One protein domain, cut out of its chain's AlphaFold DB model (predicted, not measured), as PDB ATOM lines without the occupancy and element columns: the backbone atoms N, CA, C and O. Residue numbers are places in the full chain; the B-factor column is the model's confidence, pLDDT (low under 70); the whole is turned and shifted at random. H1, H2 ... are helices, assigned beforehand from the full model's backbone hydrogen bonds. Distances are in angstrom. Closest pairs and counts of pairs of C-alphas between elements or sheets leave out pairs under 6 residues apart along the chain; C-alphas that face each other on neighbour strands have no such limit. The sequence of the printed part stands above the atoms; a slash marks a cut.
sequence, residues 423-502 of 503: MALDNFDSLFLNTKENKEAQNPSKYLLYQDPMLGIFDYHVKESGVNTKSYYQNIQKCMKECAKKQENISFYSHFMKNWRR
ATOM      1  N   MET A 423     -35.979  -5.212  31.653       94.12
ATOM      2  CA  MET A 423     -35.375  -6.526  31.419       94.12
ATOM      3  C   MET A 423     -34.729  -6.646  30.036       94.12
ATOM      4  O   MET A 423     -33.735  -7.349  29.876       94.12
ATOM      5  N   ALA A 424     -35.219  -5.900  29.042       93.00
ATOM      6  CA  ALA A 424     -34.620  -5.870  27.715       93.00
ATOM      7  C   ALA A 424     -33.172  -5.329  27.680       93.00
ATOM      8  O   ALA A 424     -32.476  -5.587  26.694       93.00
ATOM      9  N   LEU A 425     -32.691  -4.641  28.728       91.94
ATOM     10  CA  LEU A 425     -31.287  -4.221  28.859       91.94
ATOM     11  C   LEU A 425     -30.316  -5.405  29.035       91.94
ATOM     12  O   LEU A 425     -29.153  -5.280  28.667       91.94
ATOM     13  N   ASP A 426     -30.785  -6.562  29.510       92.31
ATOM     14  CA  ASP A 426     -29.973  -7.791  29.628       92.31
ATOM     15  C   ASP A 426     -29.466  -8.279  28.254       92.31
ATOM     16  O   ASP A 426     -28.451  -8.968  28.126       92.31
ATOM     17  N   ASN A 427     -30.159  -7.878  27.180       93.19
ATOM     18  CA  ASN A 427     -29.796  -8.251  25.819       93.19
ATOM     19  C   ASN A 427     -28.500  -7.592  25.343       93.19
ATOM     20  O   ASN A 427     -27.913  -8.073  24.383       93.19
ATOM     21  N   PHE A 428     -28.023  -6.515  25.970       93.00
ATOM     22  CA  PHE A 428     -26.753  -5.910  25.558       93.00
ATOM     23  C   PHE A 428     -25.589  -6.896  25.674       93.00
ATOM     24  O   PHE A 428     -24.733  -6.937  24.791       93.00
ATOM     25  N   ASP A 429     -25.610  -7.746  26.698       94.56
ATOM     26  CA  ASP A 429     -24.534  -8.690  26.983       94.56
ATOM     27  C   ASP A 429     -24.851 -10.144  26.612       94.56
ATOM     28  O   ASP A 429     -24.041 -11.045  26.822       94.56
ATOM     29  N   SER A 430     -25.986 -10.372  25.951       93.50
ATOM     30  CA  SER A 430     -26.428 -11.702  25.516       93.50
ATOM     31  C   SER A 430     -25.974 -12.076  24.094       93.50
ATOM     32  O   SER A 430     -26.489 -13.032  23.504       93.50
ATOM     33  N   LEU A 431     -25.005 -11.341  23.530       93.19
ATOM     34  CA  LEU A 431     -24.577 -11.426  22.124       93.19
ATOM     35  C   LEU A 431     -24.236 -12.853  21.665       93.19
ATOM     36  O   LEU A 431     -24.597 -13.237  20.555       93.19
ATOM     37  N   PHE A 432     -23.567 -13.644  22.509       92.50
ATOM     38  CA  PHE A 432     -23.071 -14.985  22.163       92.50
ATOM     39  C   PHE A 432     -23.887 -16.128  22.776       92.50
ATOM     40  O   PHE A 432     -23.499 -17.292  22.692       92.50
ATOM     41  N   LEU A 433     -25.028 -15.813  23.392       90.50
ATOM     42  CA  LEU A 433     -25.771 -16.769  24.208       90.50
ATOM     43  C   LEU A 433     -26.889 -17.500  23.461       90.50
ATOM     44  O   LEU A 433     -27.446 -18.450  24.005       90.50
ATOM     45  N   ASN A 434     -27.215 -17.115  22.220       80.69
ATOM     46  CA  ASN A 434     -28.256 -17.760  21.406       80.69
ATOM     47  C   ASN A 434     -29.557 -18.016  22.199       80.69
ATOM     48  O   ASN A 434     -30.065 -19.134  22.198       80.69
ATOM     49  N   THR A 435     -30.078 -16.986  22.880       76.88
ATOM     50  CA  THR A 435     -31.274 -16.987  23.765       76.88
ATOM     51  C   THR A 435     -31.112 -17.598  25.164       76.88
ATOM     52  O   THR A 435     -32.072 -17.598  25.929       76.88
ATOM     53  N   LYS A 436     -29.923 -18.087  25.535       88.06
ATOM     54  CA  LYS A 436     -29.645 -18.536  26.911       88.06
ATOM     55  C   LYS A 436     -29.476 -17.354  27.870       88.06
ATOM     56  O   LYS A 436     -29.014 -16.291  27.466       88.06
ATOM     57  N   GLU A 437     -29.790 -17.590  29.141       91.69
ATOM     58  CA  GLU A 437     -29.564 -16.647  30.242       91.69
ATOM     59  C   GLU A 437     -28.067 -16.381  30.466       91.69
ATOM     60  O   GLU A 437     -27.244 -17.304  30.434       91.69
ATOM     61  N   ASN A 438     -27.710 -15.129  30.756       94.38
ATOM     62  CA  ASN A 438     -26.329 -14.693  30.990       94.38
ATOM     63  C   ASN A 438     -25.810 -15.017  32.405       94.38
ATOM     64  O   ASN A 438     -25.360 -14.147  33.153       94.38
ATOM     65  N   LYS A 439     -25.856 -16.296  32.789       92.75
ATOM     66  CA  LYS A 439     -25.409 -16.764  34.115       92.75
ATOM     67  C   LYS A 439     -23.892 -16.733  34.315       92.75
ATOM     68  O   LYS A 439     -23.430 -16.701  35.450       92.75
ATOM     69  N   GLU A 440     -23.121 -16.693  33.236       92.38
ATOM     70  CA  GLU A 440     -21.653 -16.616  33.289       92.38
ATOM     71  C   GLU A 440     -21.135 -15.172  33.324       92.38
ATOM     72  O   GLU A 440     -19.935 -14.939  33.224       92.38
ATOM     73  N   ALA A 441     -22.037 -14.191  33.442       94.19
ATOM     74  CA  ALA A 441     -21.700 -12.773  33.492       94.19
ATOM     75  C   ALA A 441     -20.829 -12.283  32.324       94.19
ATOM     76  O   ALA A 441     -19.984 -11.404  32.501       94.19
ATOM     77  N   GLN A 442     -21.087 -12.805  31.118       94.25
ATOM     78  CA  GLN A 442     -20.489 -12.295  29.886       94.25
ATOM     79  C   GLN A 442     -20.802 -10.801  29.747       94.25
ATOM     80  O   GLN A 442     -21.885 -10.366  30.138       94.25
ATOM     81  N   ASN A 443     -19.862 -10.020  29.212       95.31
ATOM     82  CA  ASN A 443     -20.003  -8.570  29.043       95.31
ATOM     83  C   ASN A 443     -19.501  -8.040  27.675       95.31
ATOM     84  O   ASN A 443     -18.705  -7.091  27.627       95.31
ATOM     85  N   PRO A 444     -19.917  -8.650  26.542       94.94
ATOM     86  CA  PRO A 444     -19.478  -8.248  25.208       94.94
ATOM     87  C   PRO A 444     -19.766  -6.796  24.863       94.94
ATOM     88  O   PRO A 444     -19.011  -6.214  24.087       94.94
ATOM     89  N   SER A 445     -20.798  -6.182  25.437       93.81
ATOM     90  CA  SER A 445     -21.083  -4.770  25.194       93.81
ATOM     91  C   SER A 445     -19.929  -3.869  25.655       93.81
ATOM     92  O   SER A 445     -19.535  -2.961  24.924       93.81
ATOM     93  N   LYS A 446     -19.317  -4.164  26.813       94.06
ATOM     94  CA  LYS A 446     -18.225  -3.373  27.398       94.06
ATOM     95  C   LYS A 446     -16.934  -3.520  26.596       94.06
ATOM     96  O   LYS A 446     -16.366  -2.525  26.147       94.06
ATOM     97  N   TYR A 447     -16.441  -4.745  26.413       93.69
ATOM     98  CA  TYR A 447     -15.132  -4.921  25.778       93.69
ATOM     99  C   TYR A 447     -15.162  -4.662  24.269       93.69
ATOM    100  O   TYR A 447     -14.154  -4.220  23.730       93.69
ATOM    101  N   LEU A 448     -16.295  -4.864  23.578       93.88
ATOM    102  CA  LEU A 448     -16.412  -4.485  22.163       93.88
ATOM    103  C   LEU A 448     -16.524  -2.967  21.977       93.88
ATOM    104  O   LEU A 448     -16.114  -2.469  20.932       93.88
ATOM    105  N   LEU A 449     -17.055  -2.239  22.966       93.19
ATOM    106  CA  LEU A 449     -17.073  -0.775  22.954       93.19
ATOM    107  C   LEU A 449     -15.666  -0.192  23.146       93.19
ATOM    108  O   LEU A 449     -15.289   0.740  22.443       93.19
ATOM    109  N   TYR A 450     -14.899  -0.732  24.097       93.62
ATOM    110  CA  TYR A 450     -13.593  -0.181  24.472       93.62
ATOM    111  C   TYR A 450     -12.397  -0.766  23.722       93.62
ATOM    112  O   TYR A 450     -11.282  -0.268  23.890       93.62
ATOM    113  N   GLN A 451     -12.580  -1.820  22.925       94.12
ATOM    114  CA  GLN A 451     -11.463  -2.384  22.178       94.12
ATOM    115  C   GLN A 451     -10.910  -1.413  21.136       94.12
ATOM    116  O   GLN A 451     -11.630  -0.623  20.527       94.12
ATOM    117  N   ASP A 452      -9.607  -1.528  20.896       94.94
ATOM    118  CA  ASP A 452      -8.940  -0.766  19.854       94.94
ATOM    119  C   ASP A 452      -9.347  -1.280  18.455       94.94
ATOM    120  O   ASP A 452      -9.211  -2.479  18.183       94.94
ATOM    121  N   PRO A 453      -9.810  -0.403  17.546       91.00
ATOM    122  CA  PRO A 453     -10.291  -0.808  16.227       91.00
ATOM    123  C   PRO A 453      -9.181  -1.246  15.260       91.00
ATOM    124  O   PRO A 453      -9.490  -1.823  14.220       91.00
ATOM    125  N   MET A 454      -7.905  -0.954  15.544       94.94
ATOM    126  CA  MET A 454      -6.779  -1.387  14.708       94.94
ATOM    127  C   MET A 454      -6.229  -2.749  15.142       94.94
ATOM    128  O   MET A 454      -5.770  -3.513  14.292       94.94
ATOM    129  N   LEU A 455      -6.251  -3.046  16.444       95.12
ATOM    130  CA  LEU A 455      -5.739  -4.298  17.003       95.12
ATOM    131  C   LEU A 455      -6.796  -5.403  17.065       95.12
ATOM    132  O   LEU A 455      -6.449  -6.559  16.830       95.12
ATOM    133  N   GLY A 456      -8.049  -5.071  17.397       91.12
ATOM    134  CA  GLY A 456      -9.159  -6.031  17.407       91.12
ATOM    135  C   GLY A 456      -8.933  -7.238  18.322       91.12
ATOM    136  O   GLY A 456      -9.161  -8.376  17.913       91.12
ATOM    137  N   ILE A 457      -8.457  -7.025  19.558       94.75
ATOM    138  CA  ILE A 457      -8.080  -8.110  20.495       94.75
ATOM    139  C   ILE A 457      -9.224  -9.123  20.702       94.75
ATOM    140  O   ILE A 457      -8.958 -10.310  20.890       94.75
ATOM    141  N   PHE A 458     -10.486  -8.684  20.620       94.38
ATOM    142  CA  PHE A 458     -11.661  -9.536  20.823       94.38
ATOM    143  C   PHE A 458     -12.374  -9.946  19.522       94.38
ATOM    144  O   PHE A 458     -13.376 -10.664  19.576       94.38
ATOM    145  N   ASP A 459     -11.855  -9.571  18.347       93.19
ATOM    146  CA  ASP A 459     -12.480  -9.872  17.050       93.19
ATOM    147  C   ASP A 459     -12.570 -11.376  16.775       93.19
ATOM    148  O   ASP A 459     -13.487 -11.836  16.087       93.19
ATOM    149  N   TYR A 460     -11.657 -12.166  17.352       93.38
ATOM    150  CA  TYR A 460     -11.727 -13.621  17.278       93.38
ATOM    151  C   TYR A 460     -13.047 -14.155  17.851       93.38
ATOM    152  O   TYR A 460     -13.682 -14.980  17.203       93.38
ATOM    153  N   HIS A 461     -13.518 -13.645  18.996       91.81
ATOM    154  CA  HIS A 461     -14.777 -14.091  19.608       91.81
ATOM    155  C   HIS A 461     -15.984 -13.772  18.724       91.81
ATOM    156  O   HIS A 461     -16.867 -14.611  18.549       91.81
ATOM    157  N   VAL A 462     -15.993 -12.585  18.108       92.19
ATOM    158  CA  VAL A 462     -17.036 -12.192  17.154       92.19
ATOM    159  C   VAL A 462     -17.036 -13.136  15.953       92.19
ATOM    160  O   VAL A 462     -18.081 -13.690  15.611       92.19
ATOM    161  N   LYS A 463     -15.866 -13.372  15.348       92.19
ATOM    162  CA  LYS A 463     -15.722 -14.248  14.180       92.19
ATOM    163  C   LYS A 463     -16.113 -15.694  14.488       92.19
ATOM    164  O   LYS A 463     -16.861 -16.286  13.716       92.19
ATOM    165  N   GLU A 464     -15.615 -16.242  15.593       92.62
ATOM    166  CA  GLU A 464     -15.857 -17.624  16.020       92.62
ATOM    167  C   GLU A 464     -17.336 -17.857  16.346       92.62
ATOM    168  O   GLU A 464     -17.895 -18.887  15.981       92.62
ATOM    169  N   SER A 465     -18.005 -16.876  16.962       91.00
ATOM    170  CA  SER A 465     -19.432 -16.989  17.284       91.00
ATOM    171  C   SER A 465     -20.344 -17.092  16.055       91.00
ATOM    172  O   SER A 465     -21.479 -17.556  16.167       91.00
ATOM    173  N   GLY A 466     -19.892 -16.606  14.891       91.06
ATOM    174  CA  GLY A 466     -20.707 -16.495  13.679       91.06
ATOM    175  C   GLY A 466     -21.869 -15.495  13.779       91.06
ATOM    176  O   GLY A 466     -22.691 -15.416  12.863       91.06
ATOM    177  N   VAL A 467     -21.959 -14.721  14.866       90.75
ATOM    178  CA  VAL A 467     -23.044 -13.763  15.093       90.75
ATOM    179  C   VAL A 467     -22.842 -12.522  14.225       90.75
ATOM    180  O   VAL A 467     -21.762 -11.940  14.153       90.75
ATOM    181  N   ASN A 468     -23.918 -12.054  13.586       93.25
ATOM    182  CA  ASN A 468     -23.912 -10.748  12.932       93.25
ATOM    183  C   ASN A 468     -24.090  -9.639  13.983       93.25
ATOM    184  O   ASN A 468     -25.202  -9.153  14.207       93.25
ATOM    185  N   THR A 469     -22.982  -9.232  14.608       92.75
ATOM    186  CA  THR A 469     -22.939  -8.223  15.682       92.75
ATOM    187  C   THR A 469     -23.620  -6.912  15.293       92.75
ATOM    188  O   THR A 469     -24.348  -6.324  16.091       92.75
ATOM    189  N   LYS A 470     -23.465  -6.472  14.034       91.75
ATOM    190  CA  LYS A 470     -24.114  -5.254  13.528       91.75
ATOM    191  C   LYS A 470     -25.636  -5.377  13.568       91.75
ATOM    192  O   LYS A 470     -26.302  -4.506  14.120       91.75
ATOM    193  N   SER A 471     -26.186  -6.441  12.987       94.56
ATOM    194  CA  SER A 471     -27.634  -6.668  12.975       94.56
ATOM    195  C   SER A 471     -28.189  -6.854  14.388       94.56
ATOM    196  O   SER A 471     -29.269  -6.347  14.687       94.56
ATOM    197  N   TYR A 472     -27.437  -7.525  15.267       94.50
ATOM    198  CA  TYR A 472     -27.809  -7.735  16.665       94.50
ATOM    199  C   TYR A 472     -28.010  -6.409  17.411       94.50
ATOM    200  O   TYR A 472     -29.124  -6.102  17.842       94.50
ATOM    201  N   TYR A 473     -26.979  -5.559  17.468       93.56
ATOM    202  CA  TYR A 473     -27.078  -4.278  18.170       93.56
ATOM    203  C   TYR A 473     -28.011  -3.279  17.469       93.56
ATOM    204  O   TYR A 473     -28.639  -2.457  18.135       93.56
ATOM    205  N   GLN A 474     -28.200  -3.368  16.145       94.62
ATOM    206  CA  GLN A 474     -29.239  -2.592  15.452       94.62
ATOM    207  C   GLN A 474     -30.656  -2.974  15.900       94.62
ATOM    208  O   GLN A 474     -31.525  -2.103  15.983       94.62
ATOM    209  N   ASN A 475     -30.908  -4.250  16.192       94.00
ATOM    210  CA  ASN A 475     -32.199  -4.698  16.710       94.00
ATOM    211  C   ASN A 475     -32.404  -4.257  18.162       94.00
ATOM    212  O   ASN A 475     -33.476  -3.739  18.479       94.00
ATOM    213  N   ILE A 476     -31.370  -4.349  19.005       92.56
ATOM    214  CA  ILE A 476     -31.407  -3.808  20.373       92.56
ATOM    215  C   ILE A 476     -31.684  -2.305  20.343       92.56
ATOM    216  O   ILE A 476     -32.593  -1.837  21.020       92.56
ATOM    217  N   GLN A 477     -30.992  -1.543  19.491       91.25
ATOM    218  CA  GLN A 477     -31.227  -0.104  19.362       91.25
ATOM    219  C   GLN A 477     -32.689   0.217  18.998       91.25
ATOM    220  O   GLN A 477     -33.255   1.180  19.515       91.25
ATOM    221  N   LYS A 478     -33.314  -0.562  18.102       92.06
ATOM    222  CA  LYS A 478     -34.739  -0.401  17.765       92.06
ATOM    223  C   LYS A 478     -35.630  -0.712  18.967       92.06
ATOM    224  O   LYS A 478     -36.509   0.087  19.261       92.06
ATOM    225  N   CYS A 479     -35.374  -1.817  19.667       91.62
ATOM    226  CA  CYS A 479     -36.095  -2.196  20.882       91.62
ATOM    227  C   CYS A 479     -36.028  -1.080  21.938       91.62
ATOM    228  O   CYS A 479     -37.066  -0.569  22.349       91.62
ATOM    229  N   MET A 480     -34.825  -0.594  22.259       89.56
ATOM    230  CA  MET A 480     -34.614   0.477  23.240       89.56
ATOM    231  C   MET A 480     -35.308   1.791  22.858       89.56
ATOM    232  O   MET A 480     -35.829   2.492  23.724       89.56
ATOM    233  N   LYS A 481     -35.374   2.128  21.560       86.94
ATOM    234  CA  LYS A 481     -36.135   3.296  21.084       86.94
ATOM    235  C   LYS A 481     -37.632   3.157  21.346       86.94
ATOM    236  O   LYS A 481     -38.266   4.160  21.658       86.94
ATOM    237  N   GLU A 482     -38.193   1.961  21.206       88.56
ATOM    238  CA  GLU A 482     -39.609   1.724  21.500       88.56
ATOM    239  C   GLU A 482     -39.880   1.722  23.008       88.56
ATOM    240  O   GLU A 482     -40.833   2.371  23.435       88.56
ATOM    241  N   CYS A 483     -39.016   1.102  23.820       86.94
ATOM    242  CA  CYS A 483     -39.098   1.175  25.285       86.94
ATOM    243  C   CYS A 483     -39.099   2.633  25.771       86.94
ATOM    244  O   CYS A 483     -39.959   3.050  26.545       86.94
ATOM    245  N   ALA A 484     -38.196   3.459  25.237       81.31
ATOM    246  CA  ALA A 484     -38.082   4.852  25.648       81.31
ATOM    247  C   ALA A 484     -39.292   5.725  25.285       81.31
ATOM    248  O   ALA A 484     -39.608   6.643  26.035       81.31
ATOM    249  N   LYS A 485     -39.985   5.443  24.172       80.81
ATOM    250  CA  LYS A 485     -41.236   6.141  23.815       80.81
ATOM    251  C   LYS A 485     -42.379   5.811  24.774       80.81
ATOM    252  O   LYS A 485     -43.221   6.659  25.036       80.81
ATOM    253  N   LYS A 486     -42.437   4.574  25.278       76.88
ATOM    254  CA  LYS A 486     -43.472   4.155  26.238       76.88
ATOM    255  C   LYS A 486     -43.262   4.776  27.620       76.88
ATOM    256  O   LYS A 486     -44.217   4.924  28.369       76.88
ATOM    257  N   GLN A 487     -42.019   5.136  27.939       71.75
ATOM    258  CA  GLN A 487     -41.581   5.533  29.277       71.75
ATOM    259  C   GLN A 487     -41.017   6.964  29.317       71.75
ATOM    260  O   GLN A 487     -40.100   7.250  30.083       71.75
ATOM    261  N   GLU A 488     -41.561   7.886  28.512       60.41
ATOM    262  CA  GLU A 488     -41.069   9.277  28.417       60.41
ATOM    263  C   GLU A 488     -41.052  10.024  29.766       60.41
ATOM    264  O   GLU A 488     -40.212  10.901  29.969       60.41
ATOM    265  N   ASN A 489     -41.917   9.633  30.707       56.50
ATOM    266  CA  ASN A 489     -41.998  10.220  32.048       56.50
ATOM    267  C   ASN A 489     -40.959   9.664  33.037       56.50
ATOM    268  O   ASN A 489     -40.841  10.166  34.152       56.50
ATOM    269  N   ILE A 490     -40.190   8.645  32.648       64.00
ATOM    270  CA  ILE A 490     -39.180   8.027  33.505       64.00
ATOM    271  C   ILE A 490     -37.822   8.582  33.123       64.00
ATOM    272  O   ILE A 490     -37.304   8.356  32.023       64.00
ATOM    273  N   SER A 491     -37.214   9.301  34.067       60.44
ATOM    274  CA  SER A 491     -35.944   9.995  33.855       60.44
ATOM    275  C   SER A 491     -34.859   9.066  33.307       60.44
ATOM    276  O   SER A 491     -34.089   9.496  32.448       60.44
ATOM    277  N   PHE A 492     -34.844   7.797  33.736       68.19
ATOM    278  CA  PHE A 492     -33.899   6.777  33.286       68.19
ATOM    279  C   PHE A 492     -33.874   6.622  31.760       68.19
ATOM    280  O   PHE A 492     -32.838   6.893  31.162       68.19
ATOM    281  N   TYR A 493     -34.987   6.279  31.100       60.59
ATOM    282  CA  TYR A 493     -34.994   6.072  29.642       60.59
ATOM    283  C   TYR A 493     -34.719   7.354  28.866       60.59
ATOM    284  O   TYR A 493     -34.007   7.333  27.857       60.59
ATOM    285  N   SER A 494     -35.219   8.488  29.362       55.69
ATOM    286  CA  SER A 494     -34.941   9.789  28.753       55.69
ATOM    287  C   SER A 494     -33.442  10.135  28.784       55.69
ATOM    288  O   SER A 494     -32.932  10.751  27.845       55.69
ATOM    289  N   HIS A 495     -32.717   9.719  29.832       57.97
ATOM    290  CA  HIS A 495     -31.286   9.956  30.017       57.97
ATOM    291  C   HIS A 495     -30.430   8.894  29.309       57.97
ATOM    292  O   HIS A 495     -29.532   9.244  28.540       57.97
ATOM    293  N   PHE A 496     -30.763   7.613  29.487       62.28
ATOM    294  CA  PHE A 496     -30.115   6.467  28.849       62.28
ATOM    295  C   PHE A 496     -30.086   6.630  27.325       62.28
ATOM    296  O   PHE A 496     -29.021   6.577  26.713       62.28
ATOM    297  N   MET A 497     -31.217   6.981  26.702       55.06
ATOM    298  CA  MET A 497     -31.282   7.170  25.247       55.06
ATOM    299  C   MET A 497     -30.594   8.441  24.739       55.06
ATOM    300  O   MET A 497     -30.138   8.468  23.590       55.06
ATOM    301  N   LYS A 498     -30.521   9.508  25.551       50.03
ATOM    302  CA  LYS A 498     -29.785  10.734  25.190       50.03
ATOM    303  C   LYS A 498     -28.281  10.479  25.143       50.03
ATOM    304  O   LYS A 498     -27.624  10.976  24.228       50.03
ATOM    305  N   ASN A 499     -27.763   9.684  26.076       47.41
ATOM    306  CA  ASN A 499     -26.345   9.343  26.131       47.41
ATOM    307  C   ASN A 499     -25.976   8.230  25.146       47.41
ATOM    308  O   ASN A 499     -24.917   8.317  24.536       47.41
ATOM    309  N   TRP A 500     -26.875   7.274  24.876       50.22
ATOM    310  CA  TRP A 500     -26.642   6.217  23.884       50.22
ATOM    311  C   TRP A 500     -26.329   6.748  22.480       50.22
ATOM    312  O   TRP A 500     -25.577   6.128  21.755       50.22
ATOM    313  N   ARG A 501     -26.847   7.914  22.062       41.53
ATOM    314  CA  ARG A 501     -26.514   8.483  20.733       41.53
ATOM    315  C   ARG A 501     -25.038   8.870  20.561       41.53
ATOM    316  O   ARG A 501     -24.649   9.198  19.442       41.53
ATOM    317  N   ARG A 502     -24.274   8.945  21.653       37.06
ATOM    318  CA  ARG A 502     -22.849   9.302  21.651       37.06
ATOM    319  C   ARG A 502     -21.925   8.080  21.635       37.06
ATOM    320  O   ARG A 502     -20.751   8.268  21.330       37.06
TER     321      ARG A 502
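What this domain is: This is residues 423 to 502 of the 503 residues of the protein "Beta-N-acetylhexosaminidase" of Ruminococcus sp. SR1/5 (UniProt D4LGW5). Long helix H4 runs along the longest axis, with short H1 packed beside part of it and H5 folding back from its end as a hairpin. H2, at H1's end, and H3 lie toward the opposite end. The 80 printed residues hold five named helices, H1 to H5 in order, and no named strand: all helix, only just compact, close to loose, radius of gyration of the C-alphas 14.0 A, spans 41 by 29 by 21 A.

Where its parts are: H1, residues 423 to 429, begins at C-alpha 423 (-35.375, -6.526, 31.419). H2 is residues 444 to 450, H3 459 to 465. H4, residues 469 to 486, spans 26.2 A; H5, residues 491 to 500, spans 14.1 A and ends at C-alpha 500 (-26.642, 6.217, 23.884).

How they stand to each other: H1 touches H2 at a steep tilt of 58 degrees, closest C-alphas Asp 429 and Pro 444, 5.4 A. H4 touches H1 with residues 473 to 480 alone, opposite ways at 23 degrees, closest C-alphas Asn 427 and Ile 476, 7.2 A. H4 touches H5 with residues 480 to 484 alone, closest C-alphas Ala 484 and Tyr 493, 5.2 A. H3 touches no helix. Every O i to N i+4 pair is within hydrogen-bond range in H2, H3 and H4, 5 of 6 in H5, and 0 of 3 in H1, where 4 of 4 O i to N i+3 pairs are.

The domain as a whole: The C-alphas farthest apart, Leu 455 and Asn 489, are 41.9 A apart. The printed part has no cut; the H1 to H2 link is long. Residues 488 to 502 are under pLDDT 70.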